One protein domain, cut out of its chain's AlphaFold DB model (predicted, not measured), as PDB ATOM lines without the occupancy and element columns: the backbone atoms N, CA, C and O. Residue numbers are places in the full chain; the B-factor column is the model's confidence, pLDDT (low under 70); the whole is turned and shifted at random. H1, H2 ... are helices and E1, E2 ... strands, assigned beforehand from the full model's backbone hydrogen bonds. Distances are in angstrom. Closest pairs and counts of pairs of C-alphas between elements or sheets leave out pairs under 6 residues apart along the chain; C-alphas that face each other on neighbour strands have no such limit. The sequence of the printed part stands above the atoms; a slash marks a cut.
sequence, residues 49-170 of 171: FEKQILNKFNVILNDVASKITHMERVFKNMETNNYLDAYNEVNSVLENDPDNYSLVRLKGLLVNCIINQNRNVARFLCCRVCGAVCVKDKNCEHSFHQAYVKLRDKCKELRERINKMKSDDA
ATOM      1  N   PHE A  49     -38.266 -59.383  -1.983       86.75
ATOM      2  CA  PHE A  49     -36.885 -59.382  -2.467       86.75
ATOM      3  C   PHE A  49     -36.666 -58.464  -3.682       86.75
ATOM      4  O   PHE A  49     -35.530 -58.259  -4.103       86.75
ATOM      5  N   GLU A  50     -37.711 -57.837  -4.230       90.00
ATOM      6  CA  GLU A  50     -37.651 -56.990  -5.429       90.00
ATOM      7  C   GLU A  50     -36.669 -55.843  -5.265       90.00
ATOM      8  O   GLU A  50     -35.930 -55.533  -6.194       90.00
ATOM      9  N   LYS A  51     -36.627 -55.218  -4.083       90.69
ATOM     10  CA  LYS A  51     -35.659 -54.151  -3.802       90.69
ATOM     11  C   LYS A  51     -34.223 -54.669  -3.886       90.69
ATOM     12  O   LYS A  51     -33.363 -53.976  -4.421       90.69
ATOM     13  N   GLN A  52     -33.964 -55.879  -3.389       92.56
ATOM     14  CA  GLN A  52     -32.633 -56.489  -3.420       92.56
ATOM     15  C   GLN A  52     -32.234 -56.862  -4.854       92.56
ATOM     16  O   GLN A  52     -31.142 -56.504  -5.296       92.56
ATOM     17  N   ILE A  53     -33.146 -57.484  -5.608       94.25
ATOM     18  CA  ILE A  53     -32.952 -57.813  -7.029       94.25
ATOM     19  C   ILE A  53     -32.719 -56.544  -7.849       94.25
ATOM     20  O   ILE A  53     -31.750 -56.458  -8.601       94.25
ATOM     21  N   LEU A  54     -33.565 -55.527  -7.674       95.12
ATOM     22  CA  LEU A  54     -33.446 -54.256  -8.377       95.12
ATOM     23  C   LEU A  54     -32.114 -53.572  -8.061       95.12
ATOM     24  O   LEU A  54     -31.467 -53.056  -8.970       95.12
ATOM     25  N   ASN A  55     -31.671 -53.591  -6.801       95.56
ATOM     26  CA  ASN A  55     -30.358 -53.071  -6.425       95.56
ATOM     27  C   ASN A  55     -29.236 -53.828  -7.139       95.56
ATOM     28  O   ASN A  55     -28.364 -53.192  -7.727       95.56
ATOM     29  N   LYS A  56     -29.289 -55.165  -7.171       96.06
ATOM     30  CA  LYS A  56     -28.307 -55.977  -7.898       96.06
ATOM     31  C   LYS A  56     -28.290 -55.650  -9.393       96.06
ATOM     32  O   LYS A  56     -27.220 -55.460  -9.968       96.06
ATOM     33  N   PHE A  57     -29.453 -55.519 -10.025       97.44
ATOM     34  CA  PHE A  57     -29.540 -55.156 -11.440       97.44
ATOM     35  C   PHE A  57     -29.019 -53.740 -11.700       97.44
ATOM     36  O   PHE A  57     -28.316 -53.515 -12.684       97.44
ATOM     37  N   ASN A  58     -29.309 -52.788 -10.808       97.19
ATOM     38  CA  ASN A  58     -28.783 -51.430 -10.907       97.19
ATOM     39  C   ASN A  58     -27.256 -51.404 -10.797       97.19
ATOM     40  O   ASN A  58     -26.641 -50.634 -11.521       97.19
ATOM     41  N   VAL A  59     -26.629 -52.246  -9.965       97.00
ATOM     42  CA  VAL A  59     -25.157 -52.353  -9.915       97.00
ATOM     43  C   VAL A  59     -24.596 -52.725 -11.291       97.00
ATOM     44  O   VAL A  59     -23.699 -52.047 -11.787       97.00
ATOM     45  N   ILE A  60     -25.181 -53.729 -11.951       95.94
ATOM     46  CA  ILE A  60     -24.772 -54.155 -13.300       95.94
ATOM     47  C   ILE A  60     -24.988 -53.029 -14.324       95.94
ATOM     48  O   ILE A  60     -24.118 -52.745 -15.145       95.94
ATOM     49  N   LEU A  61     -26.148 -52.369 -14.291       97.06
ATOM     50  CA  LEU A  61     -26.461 -51.285 -15.226       97.06
ATOM     51  C   LEU A  61     -25.601 -50.037 -14.994       97.06
ATOM     52  O   LEU A  61     -25.278 -49.351 -15.962       97.06
ATOM     53  N   ASN A  62     -25.219 -49.752 -13.748       96.69
ATOM     54  CA  ASN A  62     -24.347 -48.636 -13.395       96.69
ATOM     55  C   ASN A  62     -22.913 -48.874 -13.877       96.69
ATOM     56  O   ASN A  62     -22.303 -47.943 -14.397       96.69
ATOM     57  N   ASP A  63     -22.401 -50.105 -13.779       92.88
ATOM     58  CA  ASP A  63     -21.106 -50.473 -14.368       92.88
ATOM     59  C   ASP A  63     -21.094 -50.202 -15.882       92.88
ATOM     60  O   ASP A  63     -20.221 -49.508 -16.405       92.88
ATOM     61  N   VAL A  64     -22.135 -50.644 -16.592       93.38
ATOM     62  CA  VAL A  64     -22.263 -50.389 -18.036       93.38
ATOM     63  C   VAL A  64     -22.436 -48.906 -18.349       93.38
ATOM     64  O   VAL A  64     -21.853 -48.416 -19.313       93.38
ATOM     65  N   ALA A  65     -23.215 -48.168 -17.558       94.44
ATOM     66  CA  ALA A  65     -23.387 -46.729 -17.744       94.44
ATOM     67  C   ALA A  65     -22.068 -45.964 -17.545       94.44
ATOM     68  O   ALA A  65     -21.775 -45.039 -18.306       94.44
ATOM     69  N   SER A  66     -21.254 -46.383 -16.574       92.12
ATOM     70  CA  SER A  66     -19.907 -45.856 -16.356       92.12
ATOM     71  C   SER A  66     -19.019 -46.110 -17.578       92.12
ATOM     72  O   SER A  66     -18.451 -45.169 -18.133       92.12
ATOM     73  N   LYS A  67     -19.004 -47.350 -18.090       89.94
ATOM     74  CA  LYS A  67     -18.278 -47.721 -19.319       89.94
ATOM     75  C   LYS A  67     -18.717 -46.896 -20.530       89.94
ATOM     76  O   LYS A  67     -17.870 -46.414 -21.278       89.94
ATOM     77  N   ILE A  68     -20.023 -46.691 -20.710       92.94
ATOM     78  CA  ILE A  68     -20.562 -45.846 -21.787       92.94
ATOM     79  C   ILE A  68     -20.053 -44.410 -21.647       92.94
ATOM     80  O   ILE A  68     -19.507 -43.865 -22.602       92.94
ATOM     81  N   THR A  69     -20.183 -43.823 -20.457       93.31
ATOM     82  CA  THR A  69     -19.773 -42.434 -20.184       93.31
ATOM     83  C   THR A  69     -18.282 -42.233 -20.449       93.31
ATOM     84  O   THR A  69     -17.870 -41.233 -21.039       93.31
ATOM     85  N   HIS A  70     -17.467 -43.205 -20.042       91.94
ATOM     86  CA  HIS A  70     -16.033 -43.211 -20.301       91.94
ATOM     87  C   HIS A  70     -15.730 -43.224 -21.799       91.94
ATOM     88  O   HIS A  70     -14.987 -42.381 -22.301       91.94
ATOM     89  N   MET A  71     -16.369 -44.128 -22.546       92.12
ATOM     90  CA  MET A  71     -16.162 -44.225 -23.989       92.12
ATOM     91  C   MET A  71     -16.666 -43.001 -24.756       92.12
ATOM     92  O   MET A  71     -16.035 -42.590 -25.725       92.12
ATOM     93  N   GLU A  72     -17.761 -42.377 -24.322       91.56
ATOM     94  CA  GLU A  72     -18.230 -41.116 -24.904       91.56
ATOM     95  C   GLU A  72     -17.191 -39.996 -24.742       91.56
ATOM     96  O   GLU A  72     -16.991 -39.206 -25.666       91.56
ATOM     97  N   ARG A  73     -16.457 -39.960 -23.622       92.69
ATOM     98  CA  ARG A  73     -15.349 -39.014 -23.426       92.69
ATOM     99  C   ARG A  73     -14.171 -39.302 -24.355       92.69
ATOM    100  O   ARG A  73     -13.652 -38.370 -24.967       92.69
ATOM    101  N   VAL A  74     -13.791 -40.573 -24.506       92.75
ATOM    102  CA  VAL A  74     -12.758 -40.998 -25.468       92.75
ATOM    103  C   VAL A  74     -13.118 -40.520 -26.877       92.75
ATOM    104  O   VAL A  74     -12.297 -39.892 -27.546       92.75
ATOM    105  N   PHE A  75     -14.359 -40.748 -27.314       91.00
ATOM    106  CA  PHE A  75     -14.800 -40.327 -28.645       91.00
ATOM    107  C   PHE A  75     -14.872 -38.812 -28.795       91.00
ATOM    108  O   PHE A  75     -14.435 -38.295 -29.819       91.00
ATOM    109  N   LYS A  76     -15.304 -38.082 -27.764       91.44
ATOM    110  CA  LYS A  76     -15.261 -36.616 -27.765       91.44
ATOM    111  C   LYS A  76     -13.835 -36.082 -27.939       91.44
ATOM    112  O   LYS A  76     -13.624 -35.148 -28.707       91.44
ATOM    113  N   ASN A  77     -12.852 -36.683 -27.268       91.94
ATOM    114  CA  ASN A  77     -11.441 -36.322 -27.435       91.94
ATOM    115  C   ASN A  77     -10.943 -36.625 -28.856       91.94
ATOM    116  O   ASN A  77     -10.213 -35.831 -29.444       91.94
ATOM    117  N   MET A  78     -11.377 -37.736 -29.456       89.75
ATOM    118  CA  MET A  78     -11.053 -38.052 -30.852       89.75
ATOM    119  C   MET A  78     -11.675 -37.051 -31.836       89.75
ATOM    120  O   MET A  78     -11.010 -36.656 -32.792       89.75
ATOM    121  N   GLU A  79     -12.916 -36.612 -31.601       88.62
ATOM    122  CA  GLU A  79     -13.609 -35.603 -32.418       88.62
ATOM    123  C   GLU A  79     -12.906 -34.239 -32.379       88.62
ATOM    124  O   GLU A  79     -12.855 -33.538 -33.390       88.62
ATOM    125  N   THR A  80     -12.305 -33.876 -31.242       89.56
ATOM    126  CA  THR A  80     -11.528 -32.636 -31.082       89.56
ATOM    127  C   THR A  80     -10.050 -32.781 -31.466       89.56
ATOM    128  O   THR A  80      -9.282 -31.836 -31.296       89.56
ATOM    129  N   ASN A  81      -9.643 -33.920 -32.042       89.00
ATOM    130  CA  ASN A  81      -8.251 -34.281 -32.370       89.00
ATOM    131  C   ASN A  81      -7.303 -34.330 -31.155       89.00
ATOM    132  O   ASN A  81      -6.082 -34.281 -31.313       89.00
ATOM    133  N   ASN A  82      -7.839 -34.459 -29.944       92.50
ATOM    134  CA  ASN A  82      -7.063 -34.645 -28.726       92.50
ATOM    135  C   ASN A  82      -6.750 -36.136 -28.501       92.50
ATOM    136  O   ASN A  82      -7.252 -36.793 -27.587       92.50
ATOM    137  N   TYR A  83      -5.942 -36.703 -29.400       92.75
ATOM    138  CA  TYR A  83      -5.669 -38.143 -29.423       92.75
ATOM    139  C   TYR A  83      -4.830 -38.632 -28.240       92.75
ATOM    140  O   TYR A  83      -4.953 -39.797 -27.869       92.75
ATOM    141  N   LEU A  84      -4.010 -37.764 -27.640       93.81
ATOM    142  CA  LEU A  84      -3.222 -38.110 -26.457       93.81
ATOM    143  C   LEU A  84      -4.128 -38.344 -25.244       93.81
ATOM    144  O   LEU A  84      -3.993 -39.362 -24.567       93.81
ATOM    145  N   ASP A  85      -5.107 -37.467 -25.019       95.38
ATOM    146  CA  ASP A  85      -6.060 -37.648 -23.923       95.38
ATOM    147  C   ASP A  85      -6.974 -38.849 -24.177       95.38
ATOM    148  O   ASP A  85      -7.213 -39.644 -23.272       95.38
ATOM    149  N   ALA A  86      -7.431 -39.055 -25.420       94.19
ATOM    150  CA  ALA A  86      -8.155 -40.273 -25.788       94.19
ATOM    151  C   ALA A  86      -7.325 -41.545 -25.520       94.19
ATOM    152  O   ALA A  86      -7.863 -42.538 -25.035       94.19
ATOM    153  N   TYR A  87      -6.021 -41.520 -25.814       95.06
ATOM    154  CA  TYR A  87      -5.108 -42.639 -25.566       95.06
ATOM    155  C   TYR A  87      -4.967 -42.934 -24.073       95.06
ATOM    156  O   TYR A  87      -5.091 -44.091 -23.674       95.06
ATOM    157  N   ASN A  88      -4.758 -41.904 -23.251       95.44
ATOM    158  CA  ASN A  88      -4.625 -42.056 -21.803       95.44
ATOM    159  C   ASN A  88      -5.909 -42.621 -21.176       95.44
ATOM    160  O   ASN A  88      -5.843 -43.530 -20.351       95.44
ATOM    161  N   GLU A  89      -7.074 -42.153 -21.630       94.31
ATOM    162  CA  GLU A  89      -8.377 -42.666 -21.194       94.31
ATOM    163  C   GLU A  89      -8.605 -44.124 -21.630       94.31
ATOM    164  O   GLU A  89      -9.166 -44.915 -20.878       94.31
ATOM    165  N   VAL A  90      -8.165 -44.537 -22.824       94.19
ATOM    166  CA  VAL A  90      -8.232 -45.959 -23.222       94.19
ATOM    167  C   VAL A  90      -7.256 -46.806 -22.403       94.19
ATOM    168  O   VAL A  90      -7.583 -47.934 -22.031       94.19
ATOM    169  N   ASN A  91      -6.066 -46.282 -22.107       94.50
ATOM    170  CA  ASN A  91      -5.047 -47.011 -21.361       94.50
ATOM    171  C   ASN A  91      -5.477 -47.294 -19.917       94.50
ATOM    172  O   ASN A  91      -5.291 -48.415 -19.457       94.50
ATOM    173  N   SER A  92      -6.121 -46.336 -19.244       92.50
ATOM    174  CA  SER A  92      -6.624 -46.523 -17.875       92.50
ATOM    175  C   SER A  92      -7.691 -47.623 -17.771       92.50
ATOM    176  O   SER A  92      -7.783 -48.320 -16.761       92.50
ATOM    177  N   VAL A  93      -8.481 -47.839 -18.830       89.88
ATOM    178  CA  VAL A  93      -9.442 -48.954 -18.877       89.88
ATOM    179  C   VAL A  93      -8.726 -50.276 -19.120       89.88
ATOM    180  O   VAL A  93      -9.012 -51.253 -18.436       89.88
ATOM    181  N   LEU A  94      -7.771 -50.306 -20.053       91.38
ATOM    182  CA  LEU A  94      -6.991 -51.508 -20.360       91.38
ATOM    183  C   LEU A  94      -6.119 -51.981 -19.187       91.38
ATOM    184  O   LEU A  94      -5.810 -53.163 -19.116       91.38
ATOM    185  N   GLU A  95      -5.747 -51.102 -18.256       91.94
ATOM    186  CA  GLU A  95      -5.080 -51.496 -17.004       91.94
ATOM    187  C   GLU A  95      -5.955 -52.420 -16.140       91.94
ATOM    188  O   GLU A  95      -5.431 -53.279 -15.434       91.94
ATOM    189  N   ASN A  96      -7.281 -52.278 -16.229       86.25
ATOM    190  CA  ASN A  96      -8.252 -53.077 -15.478       86.25
ATOM    191  C   ASN A  96      -8.897 -54.195 -16.317       86.25
ATOM    192  O   ASN A  96      -9.406 -55.164 -15.760       86.25
ATOM    193  N   ASP A  97      -8.893 -54.058 -17.644       85.25
ATOM    194  CA  ASP A  97      -9.481 -55.000 -18.604       85.25
ATOM    195  C   ASP A  97      -8.529 -55.204 -19.804       85.25
ATOM    196  O   ASP A  97      -8.798 -54.725 -20.913       85.25
ATOM    197  N   PRO A  98      -7.367 -55.858 -19.591       87.44
ATOM    198  CA  PRO A  98      -6.305 -55.950 -20.597       87.44
ATOM    199  C   PRO A  98      -6.707 -56.766 -21.831       87.44
ATOM    200  O   PRO A  98      -6.187 -56.528 -22.923       87.44
ATOM    201  N   ASP A  99      -7.665 -57.681 -21.680       85.75
ATOM    202  CA  ASP A  99      -8.135 -58.578 -22.739       85.75
ATOM    203  C   ASP A  99      -9.258 -57.963 -23.593       85.75
ATOM    204  O   ASP A  99      -9.841 -58.622 -24.461       85.75
ATOM    205  N   ASN A 100      -9.569 -56.678 -23.399       84.56
ATOM    206  CA  ASN A 100     -10.570 -55.982 -24.192       84.56
ATOM    207  C   ASN A 100     -10.064 -55.679 -25.609       84.56
ATOM    208  O   ASN A 100      -9.598 -54.579 -25.920       84.56
ATOM    209  N   TYR A 101     -10.195 -56.655 -26.508       85.69
ATOM    210  CA  TYR A 101      -9.714 -56.576 -27.891       85.69
ATOM    211  C   TYR A 101     -10.186 -55.329 -28.653       85.69
ATOM    212  O   TYR A 101      -9.431 -54.768 -29.451       85.69
ATOM    213  N   SER A 102     -11.415 -54.860 -28.411       84.06
ATOM    214  CA  SER A 102     -11.929 -53.638 -29.041       84.06
ATOM    215  C   SER A 102     -11.155 -52.398 -28.592       84.06
ATOM    216  O   SER A 102     -10.829 -51.549 -29.425       84.06
ATOM    217  N   LEU A 103     -10.813 -52.307 -27.304       88.81
ATOM    218  CA  LEU A 103     -10.005 -51.216 -26.758       88.81
ATOM    219  C   LEU A 103      -8.534 -51.325 -27.160       88.81
ATOM    220  O   LEU A 103      -7.932 -50.309 -27.495       88.81
ATOM    221  N   VAL A 104      -7.972 -52.533 -27.229       91.12
ATOM    222  CA  VAL A 104      -6.610 -52.751 -27.752       91.12
ATOM    223  C   VAL A 104      -6.507 -52.270 -29.200       91.12
ATOM    224  O   VAL A 104      -5.578 -51.544 -29.566       91.12
ATOM    225  N   ARG A 105      -7.503 -52.598 -30.031       89.19
ATOM    226  CA  ARG A 105      -7.573 -52.115 -31.414       89.19
ATOM    227  C   ARG A 105      -7.701 -50.592 -31.477       89.19
ATOM    228  O   ARG A 105      -7.023 -49.963 -32.290       89.19
ATOM    229  N   LEU A 106      -8.546 -50.001 -30.633       90.12
ATOM    230  CA  LEU A 106      -8.706 -48.549 -30.552       90.12
ATOM    231  C   LEU A 106      -7.396 -47.862 -30.133       90.12
ATOM    232  O   LEU A 106      -6.997 -46.887 -30.765       90.12
ATOM    233  N   LYS A 107      -6.683 -48.413 -29.145       92.19
ATOM    234  CA  LYS A 107      -5.365 -47.941 -28.702       92.19
ATOM    235  C   LYS A 107      -4.360 -47.916 -29.853       92.19
ATOM    236  O   LYS A 107      -3.707 -46.899 -30.060       92.19
ATOM    237  N   GLY A 108      -4.270 -48.993 -30.638       90.94
ATOM    238  CA  GLY A 108      -3.380 -49.046 -31.806       90.94
ATOM    239  C   GLY A 108      -3.690 -47.964 -32.847       90.94
ATOM    240  O   GLY A 108      -2.778 -47.353 -33.405       90.94
ATOM    241  N   LEU A 109      -4.972 -47.665 -33.064       89.50
ATOM    242  CA  LEU A 109      -5.384 -46.586 -33.963       89.50
ATOM    243  C   LEU A 109      -5.032 -45.204 -33.415       89.50
ATOM    244  O   LEU A 109      -4.538 -44.373 -34.169       89.50
ATOM    245  N   LEU A 110      -5.216 -44.972 -32.114       92.12
ATOM    246  CA  LEU A 110      -4.825 -43.719 -31.466       92.12
ATOM    247  C   LEU A 110      -3.313 -43.481 -31.563       92.12
ATOM    248  O   LEU A 110      -2.898 -42.384 -31.925       92.12
ATOM    249  N   VAL A 111      -2.492 -44.513 -31.339       93.00
ATOM    250  CA  VAL A 111      -1.031 -44.439 -31.531       93.00
ATOM    251  C   VAL A 111      -0.689 -44.047 -32.970       93.00
ATOM    252  O   VAL A 111       0.125 -43.153 -33.194       93.00
ATOM    253  N   ASN A 112      -1.349 -44.662 -33.953       90.00
ATOM    254  CA  ASN A 112      -1.161 -44.319 -35.358       90.00
ATOM    255  C   ASN A 112      -1.556 -42.861 -35.665       90.00
ATOM    256  O   ASN A 112      -0.843 -42.183 -36.403       90.00
ATOM    257  N   CYS A 113      -2.649 -42.357 -35.085       89.56
ATOM    258  CA  CYS A 113      -3.061 -40.956 -35.215       89.56
ATOM    259  C   CYS A 113      -2.038 -39.989 -34.597       89.56
ATOM    260  O   CYS A 113      -1.755 -38.952 -35.193       89.56
ATOM    261  N   ILE A 114      -1.464 -40.339 -33.441       90.88
ATOM    262  CA  ILE A 114      -0.442 -39.538 -32.753       90.88
ATOM    263  C   ILE A 114       0.852 -39.475 -33.577       90.88
ATOM    264  O   ILE A 114       1.387 -38.389 -33.784       90.88
ATOM    265  N   ILE A 115       1.343 -40.617 -34.071       91.06
ATOM    266  CA  ILE A 115       2.629 -40.706 -34.787       91.06
ATOM    267  C   ILE A 115       2.521 -40.138 -36.205       91.06
ATOM    268  O   ILE A 115       3.335 -39.313 -36.610       91.06
ATOM    269  N   ASN A 116       1.520 -40.580 -36.969       87.19
ATOM    270  CA  ASN A 116       1.435 -40.297 -38.403       87.19
ATOM    271  C   ASN A 116       0.580 -39.067 -38.732       87.19
ATOM    272  O   ASN A 116       0.344 -38.794 -39.908       87.19
ATOM    273  N   GLN A 117       0.056 -38.364 -37.717       79.31
ATOM    274  CA  GLN A 117      -0.889 -37.242 -37.861       79.31
ATOM    275  C   GLN A 117      -2.104 -37.577 -38.747       79.31
ATOM    276  O   GLN A 117      -2.786 -36.697 -39.280       79.31
ATOM    277  N   ASN A 118      -2.387 -38.871 -38.913       71.06
ATOM    278  CA  ASN A 118      -3.448 -39.360 -39.767       71.06
ATOM    279  C   ASN A 118      -4.770 -39.251 -39.009       71.06
ATOM    280  O   ASN A 118      -5.006 -39.975 -38.045       71.06
ATOM    281  N   ARG A 119      -5.638 -38.343 -39.455       69.38
ATOM    282  CA  ARG A 119      -6.932 -38.061 -38.814       69.38
ATOM    283  C   ARG A 119      -8.035 -39.043 -39.203       69.38
ATOM    284  O   ARG A 119      -9.185 -38.858 -38.811       69.38
ATOM    285  N   ASN A 120      -7.718 -40.074 -39.985       67.38
ATOM    286  CA  ASN A 120      -8.701 -41.058 -40.413       67.38
ATOM    287  C   ASN A 120      -8.922 -42.114 -39.325       67.38
ATOM    288  O   ASN A 120      -8.543 -43.280 -39.450       67.38
ATOM    289  N   VAL A 121      -9.514 -41.679 -38.217       65.25
ATOM    290  CA  VAL A 121     -10.018 -42.592 -37.203       65.25
ATOM    291  C   VAL A 121     -11.299 -43.195 -37.755       65.25
ATOM    292  O   VAL A 121     -12.260 -42.480 -38.047       65.25
ATOM    293  N   ALA A 122     -11.300 -44.520 -37.935       63.53
ATOM    294  CA  ALA A 122     -12.515 -45.253 -38.258       63.53
ATOM    295  C   ALA A 122     -13.635 -44.782 -37.320       63.53
ATOM    296  O   ALA A 122     -13.388 -44.533 -36.139       63.53
ATOM    297  N   ARG A 123     -14.850 -44.606 -37.847       76.69
ATOM    298  CA  ARG A 123     -15.987 -44.079 -37.084       76.69
ATOM    299  C   ARG A 123     -16.391 -45.095 -36.016       76.69
ATOM    300  O   ARG A 123     -17.270 -45.916 -36.259       76.69
ATOM    301  N   PHE A 124     -15.720 -45.094 -34.872       80.56
ATOM    302  CA  PHE A 124     -16.128 -45.882 -33.720       80.56
ATOM    303  C   PHE A 124     -17.312 -45.219 -33.025       80.56
ATOM    304  O   PHE A 124     -17.490 -44.003 -33.084       80.56
ATOM    305  N   LEU A 125     -18.120 -46.035 -32.362       85.81
ATOM    306  CA  LEU A 125     -19.153 -45.601 -31.441       85.81
ATOM    307  C   LEU A 125     -19.253 -46.567 -30.266       85.81
ATOM    308  O   LEU A 125     -18.875 -47.736 -30.363       85.81
ATOM    309  N   CYS A 126     -19.799 -46.069 -29.161       89.12
ATOM    310  CA  CYS A 126     -20.187 -46.885 -28.020       89.12
ATOM    311  C   CYS A 126     -21.674 -47.207 -28.150       89.12
ATOM    312  O   CYS A 126     -22.502 -46.314 -28.347       89.12
ATOM    313  N   CYS A 127     -22.038 -48.479 -28.023       90.62
ATOM    314  CA  CYS A 127     -23.434 -48.850 -27.902       90.62
ATOM    315  C   CYS A 127     -24.001 -48.308 -26.581       90.62
ATOM    316  O   CYS A 127     -23.612 -48.752 -25.503       90.62
ATOM    317  N   ARG A 128     -25.012 -47.438 -26.658       91.44
ATOM    318  CA  ARG A 128     -25.689 -46.857 -25.480       91.44
ATOM    319  C   ARG A 128     -26.465 -47.857 -24.618       91.44
ATOM    320  O   ARG A 128     -26.957 -47.501 -23.551       91.44
ATOM    321  N   VAL A 129     -26.606 -49.099 -25.073       92.44
ATOM    322  CA  VAL A 129     -27.309 -50.152 -24.331       92.44
ATOM    323  C   VAL A 129     -26.329 -51.012 -23.543       92.44
ATOM    324  O   VAL A 129     -26.533 -51.186 -22.340       92.44
ATOM    325  N   CYS A 130     -25.287 -51.525 -24.208       91.38
ATOM    326  CA  CYS A 130     -24.364 -52.521 -23.653       91.38
ATOM    327  C   CYS A 130     -22.926 -52.028 -23.439       91.38
ATOM    328  O   CYS A 130     -22.103 -52.789 -22.947       91.38
ATOM    329  N   GLY A 131     -22.588 -50.795 -23.827       89.88
ATOM    330  CA  GLY A 131     -21.241 -50.243 -23.656       89.88
ATOM    331  C   GLY A 131     -20.199 -50.727 -24.667       89.88
ATOM    332  O   GLY A 131     -19.073 -50.235 -24.664       89.88
ATOM    333  N   ALA A 132     -20.551 -51.656 -25.558       89.19
ATOM    334  CA  ALA A 132     -19.613 -52.203 -26.532       89.19
ATOM    335  C   ALA A 132     -19.141 -51.148 -27.545       89.19
ATOM    336  O   ALA A 132     -19.938 -50.374 -28.082       89.19
ATOM    337  N   VAL A 133     -17.840 -51.158 -27.833       87.50
ATOM    338  CA  VAL A 133     -17.210 -50.318 -28.857       87.50
ATOM    339  C   VAL A 133     -17.321 -50.999 -30.219       87.50
ATOM    340  O   VAL A 133     -16.920 -52.152 -30.373       87.50
ATOM    341  N   CYS A 134     -17.844 -50.286 -31.214       81.94
ATOM    342  CA  CYS A 134     -18.110 -50.822 -32.550       81.94
ATOM    343  C   CYS A 134     -17.943 -49.774 -33.647       81.94
ATOM    344  O   CYS A 134     -17.754 -48.597 -33.364       81.94
ATOM    345  N   VAL A 135     -17.975 -50.207 -34.908       78.62
ATOM    346  CA  VAL A 135     -17.843 -49.327 -36.078       78.62
ATOM    347  C   VAL A 135     -19.235 -48.890 -36.545       78.62
ATOM    348  O   VAL A 135     -20.142 -49.717 -36.607       78.62
ATOM    349  N   LYS A 136     -19.389 -47.606 -36.892       71.75
ATOM    350  CA  LYS A 136     -20.663 -46.891 -37.100       71.75
ATOM    351  C   LYS A 136     -21.621 -47.481 -38.131       71.75
ATOM    352  O   LYS A 136     -22.813 -47.208 -38.054       71.75
ATOM    353  N   ASP A 137     -21.128 -48.323 -39.026       67.00
ATOM    354  CA  ASP A 137     -21.917 -48.865 -40.132       67.00
ATOM    355  C   ASP A 137     -22.501 -50.259 -39.838       67.00
ATOM    356  O   ASP A 137     -23.074 -50.888 -40.726       67.00
ATOM    357  N   LYS A 138     -22.356 -50.772 -38.607       63.47
ATOM    358  CA  LYS A 138     -22.894 -52.080 -38.213       63.47
ATOM    359  C   LYS A 138     -24.038 -51.945 -37.214       63.47
ATOM    360  O   LYS A 138     -23.942 -51.207 -36.234       63.47
ATOM    361  N   ASN A 139     -25.100 -52.719 -37.446       68.50
ATOM    362  CA  ASN A 139     -26.128 -52.961 -36.441       68.50
ATOM    363  C   ASN A 139     -25.486 -53.534 -35.172       68.50
ATOM    364  O   ASN A 139     -24.448 -54.196 -35.215       68.50
ATOM    365  N   CYS A 140     -26.105 -53.260 -34.027       70.00
ATOM    366  CA  CYS A 140     -25.593 -53.681 -32.733       70.00
ATOM    367  C   CYS A 140     -25.782 -55.196 -32.523       70.00
ATOM    368  O   CYS A 140     -26.708 -55.632 -31.844       70.00
ATOM    369  N   GLU A 141     -24.876 -55.991 -33.086       80.50
ATOM    370  CA  GLU A 141     -24.832 -57.460 -32.986       80.50
ATOM    371  C   GLU A 141     -23.887 -57.936 -31.871       80.50
ATOM    372  O   GLU A 141     -23.322 -59.027 -31.917       80.50
ATOM    373  N   HIS A 142     -23.671 -57.099 -30.856       83.00
ATOM    374  CA  HIS A 142     -22.776 -57.431 -29.756       83.00
ATOM    375  C   HIS A 142     -23.359 -58.521 -28.870       83.00
ATOM    376  O   HIS A 142     -24.555 -58.520 -28.546       83.00
ATOM    377  N   SER A 143     -22.463 -59.369 -28.370       80.94
ATOM    378  CA  SER A 143     -22.745 -60.265 -27.260       80.94
ATOM    379  C   SER A 143     -23.429 -59.484 -26.138       80.94
ATOM    380  O   SER A 143     -23.003 -58.391 -25.764       80.94
ATOM    381  N   PHE A 144     -24.535 -60.033 -25.643       90.94
ATOM    382  CA  PHE A 144     -25.332 -59.483 -24.545       90.94
ATOM    383  C   PHE A 144     -26.097 -58.179 -24.793       90.94
ATOM    384  O   PHE A 144     -26.746 -57.705 -23.863       90.94
ATOM    385  N   HIS A 145     -26.132 -57.606 -26.003       92.62
ATOM    386  CA  HIS A 145     -26.980 -56.428 -26.235       92.62
ATOM    387  C   HIS A 145     -28.438 -56.692 -25.826       92.62
ATOM    388  O   HIS A 145     -29.007 -55.966 -25.014       92.62
ATOM    389  N   GLN A 146     -29.000 -57.804 -26.306       93.81
ATOM    390  CA  GLN A 146     -30.355 -58.236 -25.958       93.81
ATOM    391  C   GLN A 146     -30.510 -58.586 -24.470       93.81
ATOM    392  O   GLN A 146     -31.580 -58.390 -23.900       93.81
ATOM    393  N   ALA A 147     -29.448 -59.064 -23.817       95.44
ATOM    394  CA  ALA A 147     -29.449 -59.296 -22.376       95.44
ATOM    395  C   ALA A 147     -29.598 -57.981 -21.597       95.44
ATOM    396  O   ALA A 147     -30.439 -57.885 -20.706       95.44
ATOM    397  N   TYR A 148     -28.864 -56.934 -21.976       96.44
ATOM    398  CA  TYR A 148     -29.007 -55.617 -21.356       96.44
ATOM    399  C   TYR A 148     -30.358 -54.958 -21.634       96.44
ATOM    400  O   TYR A 148     -30.880 -54.294 -20.740       96.44
ATOM    401  N   VAL A 149     -30.948 -55.157 -22.820       95.88
ATOM    402  CA  VAL A 149     -32.331 -54.724 -23.096       95.88
ATOM    403  C   VAL A 149     -33.289 -55.381 -22.099       95.88
ATOM    404  O   VAL A 149     -33.941 -54.678 -21.329       95.88
ATOM    405  N   LYS A 150     -33.270 -56.719 -22.009       96.62
ATOM    406  CA  LYS A 150     -34.109 -57.481 -21.068       96.62
ATOM    407  C   LYS A 150     -33.909 -57.047 -19.614       96.62
ATOM    408  O   LYS A 150     -34.879 -56.926 -18.872       96.62
ATOM    409  N   LEU A 151     -32.666 -56.789 -19.202       97.69
ATOM    410  CA  LEU A 151     -32.352 -56.332 -17.846       97.69
ATOM    411  C   LEU A 151     -32.950 -54.949 -17.549       97.69
ATOM    412  O   LEU A 151     -33.518 -54.743 -16.477       97.69
ATOM    413  N   ARG A 152     -32.853 -54.001 -18.491       97.62
ATOM    414  CA  ARG A 152     -33.429 -52.652 -18.347       97.62
ATOM    415  C   ARG A 152     -34.951 -52.695 -18.278       97.62
ATOM    416  O   ARG A 152     -35.524 -52.046 -17.402       97.62
ATOM    417  N   ASP A 153     -35.579 -53.486 -19.144       97.12
ATOM    418  CA  ASP A 153     -37.029 -53.691 -19.136       97.12
ATOM    419  C   ASP A 153     -37.477 -54.285 -17.802       97.12
ATOM    420  O   ASP A 153     -38.418 -53.793 -17.175       97.12
ATOM    421  N   LYS A 154     -36.728 -55.270 -17.289       95.75
ATOM    422  CA  LYS A 154     -37.047 -55.882 -16.005       95.75
ATOM    423  C   LYS A 154     -36.889 -54.926 -14.825       95.75
ATOM    424  O   LYS A 154     -37.720 -54.925 -13.921       95.75
ATOM    425  N   CYS A 155     -35.867 -54.072 -14.832       95.88
ATOM    426  CA  CYS A 155     -35.732 -53.006 -13.838       95.88
ATOM    427  C   CYS A 155     -36.932 -52.052 -13.844       95.88
ATOM    428  O   CYS A 155     -37.359 -51.615 -12.775       95.88
ATOM    429  N   LYS A 156     -37.461 -51.709 -15.026       96.25
ATOM    430  CA  LYS A 156     -38.652 -50.859 -15.147       96.25
ATOM    431  C   LYS A 156     -39.869 -51.544 -14.521       96.25
ATOM    432  O   LYS A 156     -40.499 -50.953 -13.649       96.25
ATOM    433  N   GLU A 157     -40.111 -52.803 -14.879       93.75
ATOM    434  CA  GLU A 157     -41.207 -53.614 -14.335       93.75
ATOM    435  C   GLU A 157     -41.137 -53.730 -12.798       93.75
ATOM    436  O   GLU A 157     -42.127 -53.506 -12.101       93.75
ATOM    437  N   LEU A 158     -39.950 -54.017 -12.244       92.25
ATOM    438  CA  LEU A 158     -39.752 -54.124 -10.793       92.25
ATOM    439  C   LEU A 158     -40.001 -52.792 -10.072       92.25
ATOM    440  O   LEU A 158     -40.595 -52.783  -8.996       92.25
ATOM    441  N   ARG A 159     -39.581 -51.658 -10.650       93.19
ATOM    442  CA  ARG A 159     -39.843 -50.325 -10.071       93.19
ATOM    443  C   ARG A 159     -41.333 -50.008 -10.032       93.19
ATOM    444  O   ARG A 159     -41.810 -49.507  -9.018       93.19
ATOM    445  N   GLU A 160     -42.052 -50.302 -11.111       91.69
ATOM    446  CA  GLU A 160     -43.502 -50.101 -11.192       91.69
ATOM    447  C   GLU A 160     -44.232 -50.936 -10.132       91.69
ATOM    448  O   GLU A 160     -45.057 -50.399  -9.393       91.69
ATOM    449  N   ARG A 161     -43.856 -52.213  -9.973       87.44
ATOM    450  CA  ARG A 161     -44.393 -53.081  -8.912       87.44
ATOM    451  C   ARG A 161     -44.110 -52.552  -7.505       87.44
ATOM    452  O   ARG A 161     -45.044 -52.416  -6.721       87.44
ATOM    453  N   ILE A 162     -42.860 -52.200  -7.195       88.50
ATOM    454  CA  ILE A 162     -42.479 -51.666  -5.873       88.50
ATOM    455  C   ILE A 162     -43.261 -50.386  -5.546       88.50
ATOM    456  O   ILE A 162     -43.661 -50.184  -4.401       88.50
ATOM    457  N   ASN A 163     -43.454 -49.503  -6.527       88.69
ATOM    458  CA  ASN A 163     -44.192 -48.260  -6.318       88.69
ATOM    459  C   ASN A 163     -45.680 -48.512  -6.068       88.69
ATOM    460  O   ASN A 163     -46.248 -47.849  -5.208       88.69
ATOM    461  N   LYS A 164     -46.278 -49.489  -6.758       86.38
ATOM    462  CA  LYS A 164     -47.666 -49.893  -6.523       86.38
ATOM    463  C   LYS A 164     -47.876 -50.471  -5.118       86.38
ATOM    464  O   LYS A 164     -48.830 -50.113  -4.449       86.38
ATOM    465  N   MET A 165     -46.952 -51.296  -4.627       81.12
ATOM    466  CA  MET A 165     -47.050 -51.819  -3.254       81.12
ATOM    467  C   MET A 165     -47.036 -50.688  -2.215       81.12
ATOM    468  O   MET A 165     -47.799 -50.713  -1.262       81.12
ATOM    469  N   LYS A 166     -46.224 -49.644  -2.434       80.00
ATOM    470  CA  LYS A 166     -46.186 -48.476  -1.540       80.00
ATOM    471  C   LYS A 166     -47.461 -47.631  -1.564       80.00
ATOM    472  O   LYS A 166     -47.712 -46.955  -0.573       80.00
ATOM    473  N   SER A 167     -48.184 -47.578  -2.686       78.25
ATOM    474  CA  SER A 167     -49.460 -46.855  -2.751       78.25
ATOM    475  C   SER A 167     -50.571 -47.627  -2.053       78.25
ATOM    476  O   SER A 167     -51.356 -47.012  -1.346       78.25
ATOM    477  N   ASP A 168     -50.584 -48.953  -2.201       72.50
ATOM    478  CA  ASP A 168     -51.603 -49.821  -1.605       72.50
ATOM    479  C   ASP A 168     -51.443 -49.920  -0.067       72.50
ATOM    480  O   ASP A 168     -52.427 -50.098   0.638       72.50
ATOM    481  N   ASP A 169     -50.223 -49.751   0.466       64.12
ATOM    482  CA  ASP A 169     -49.944 -49.693   1.915       64.12
ATOM    483  C   ASP A 169     -50.296 -48.329   2.566       64.12
ATOM    484  O   ASP A 169     -50.189 -48.181   3.787       64.12
ATOM    485  N   ALA A 170     -50.628 -47.306   1.769       60.59
ATOM    486  CA  ALA A 170     -50.896 -45.940   2.236       60.59
ATOM    487  C   ALA A 170     -52.396 -45.583   2.310       60.59
ATOM    488  O   ALA A 170     -52.721 -44.483   2.770       60.59
TER     489      ALA A 170
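Overview. This is residues 49 to 170 of the 171 residues of an uncharacterized protein of Edhazardia aedis (strain USNM 41457) (UniProt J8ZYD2). A long helix, H1, lies along much of this elongated domain, with a head at its C-terminal end and a slanting helix at its other end. In the head, H2 and H3 fold back one after the other, and a small two-stranded hairpin, E1 and E2, packs on H1 and on the first residues of H3. H4 crosses the first part of H1 at 47 degrees, and residues 163 to 170, of which 163 to 168 belong to H4, stick out. The printed part has 122 residues, with four named helices and two named strands in the order H1 H2 H3 E1 E2 H4; the sheet is E1 - E2, antiparallel, and the class is mostly helix. The whole is loose, with a radius of gyration of the C-alphas of 18.4 A, and spans 66 by 27 by 26 A.

Along the chain. The sheet is made of E1, residues 124 to 126, 7.1 A long, and E2, residues 133 to 135, 7.3 A long. H1, residues 50 to 79, is 42.0 A from first to last C-alpha and begins with C-alpha 50 at (-37.651, -56.990, -5.429). H2, residues 83 to 94, measures 16.2 A, and H3, residues 101 to 116, measures 22.4 A, with C-alpha 116 at (1.435, -40.297, -38.403). H4, residues 145 to 168, measures 35.4 A and ends with C-alpha 168 at (-51.603, -49.821, -1.605).

Arrangement. E1 and E2 form an antiparallel hairpin, with N 125 and O 134 within hydrogen-bond range at 2.8 A and N 134 and O 125 at 2.9 A. The closest C-alphas of H1 and E1 are those of Met 71 and Cys 126, 6.3 A apart. Those of H3 and E2 are Ser 102 and Val 133, 6.2 A apart. H1 touches H2 with residues 70 to 78 alone, closest at the C-alphas of Val 74 and Ala 86, 4.7 A; this helical hairpin has a shallow tilt of 29 degrees, opposite ways. H2 and H3, also a helical hairpin, touch at a shallow tilt of 25 degrees, opposite ways, with the C-alphas of Tyr 83 and Leu 110 closest at 6.0 A. H1 and H3 are apart, but only just, at 8.4 A. H1 touches H4 with residues 50 to 61 alone, closest at the C-alphas of Leu 54 and Cys 155, 6.1 A, at a steep tilt of 47 degrees, opposite ways. H4 is apart from H2, H3 and E1. Every O i to N i+4 pair is within hydrogen-bond range in H1, H3 and H4, and 7 of 8 are in H2.

Size, cuts and confidence. The two C-alphas farthest apart are those of Asn 116 and Ala 170, 66.5 A. Without residues 163 to 170, which stand free, the body spans 56 by 28 by 25 A. The printed part has no cut; the link H1 to H2 is tight, the others are short, and no link is long. The mean pLDDT of the printed part is 88.2, and residues 119 to 122, 137 to 139 and 169 to 170 are under 70.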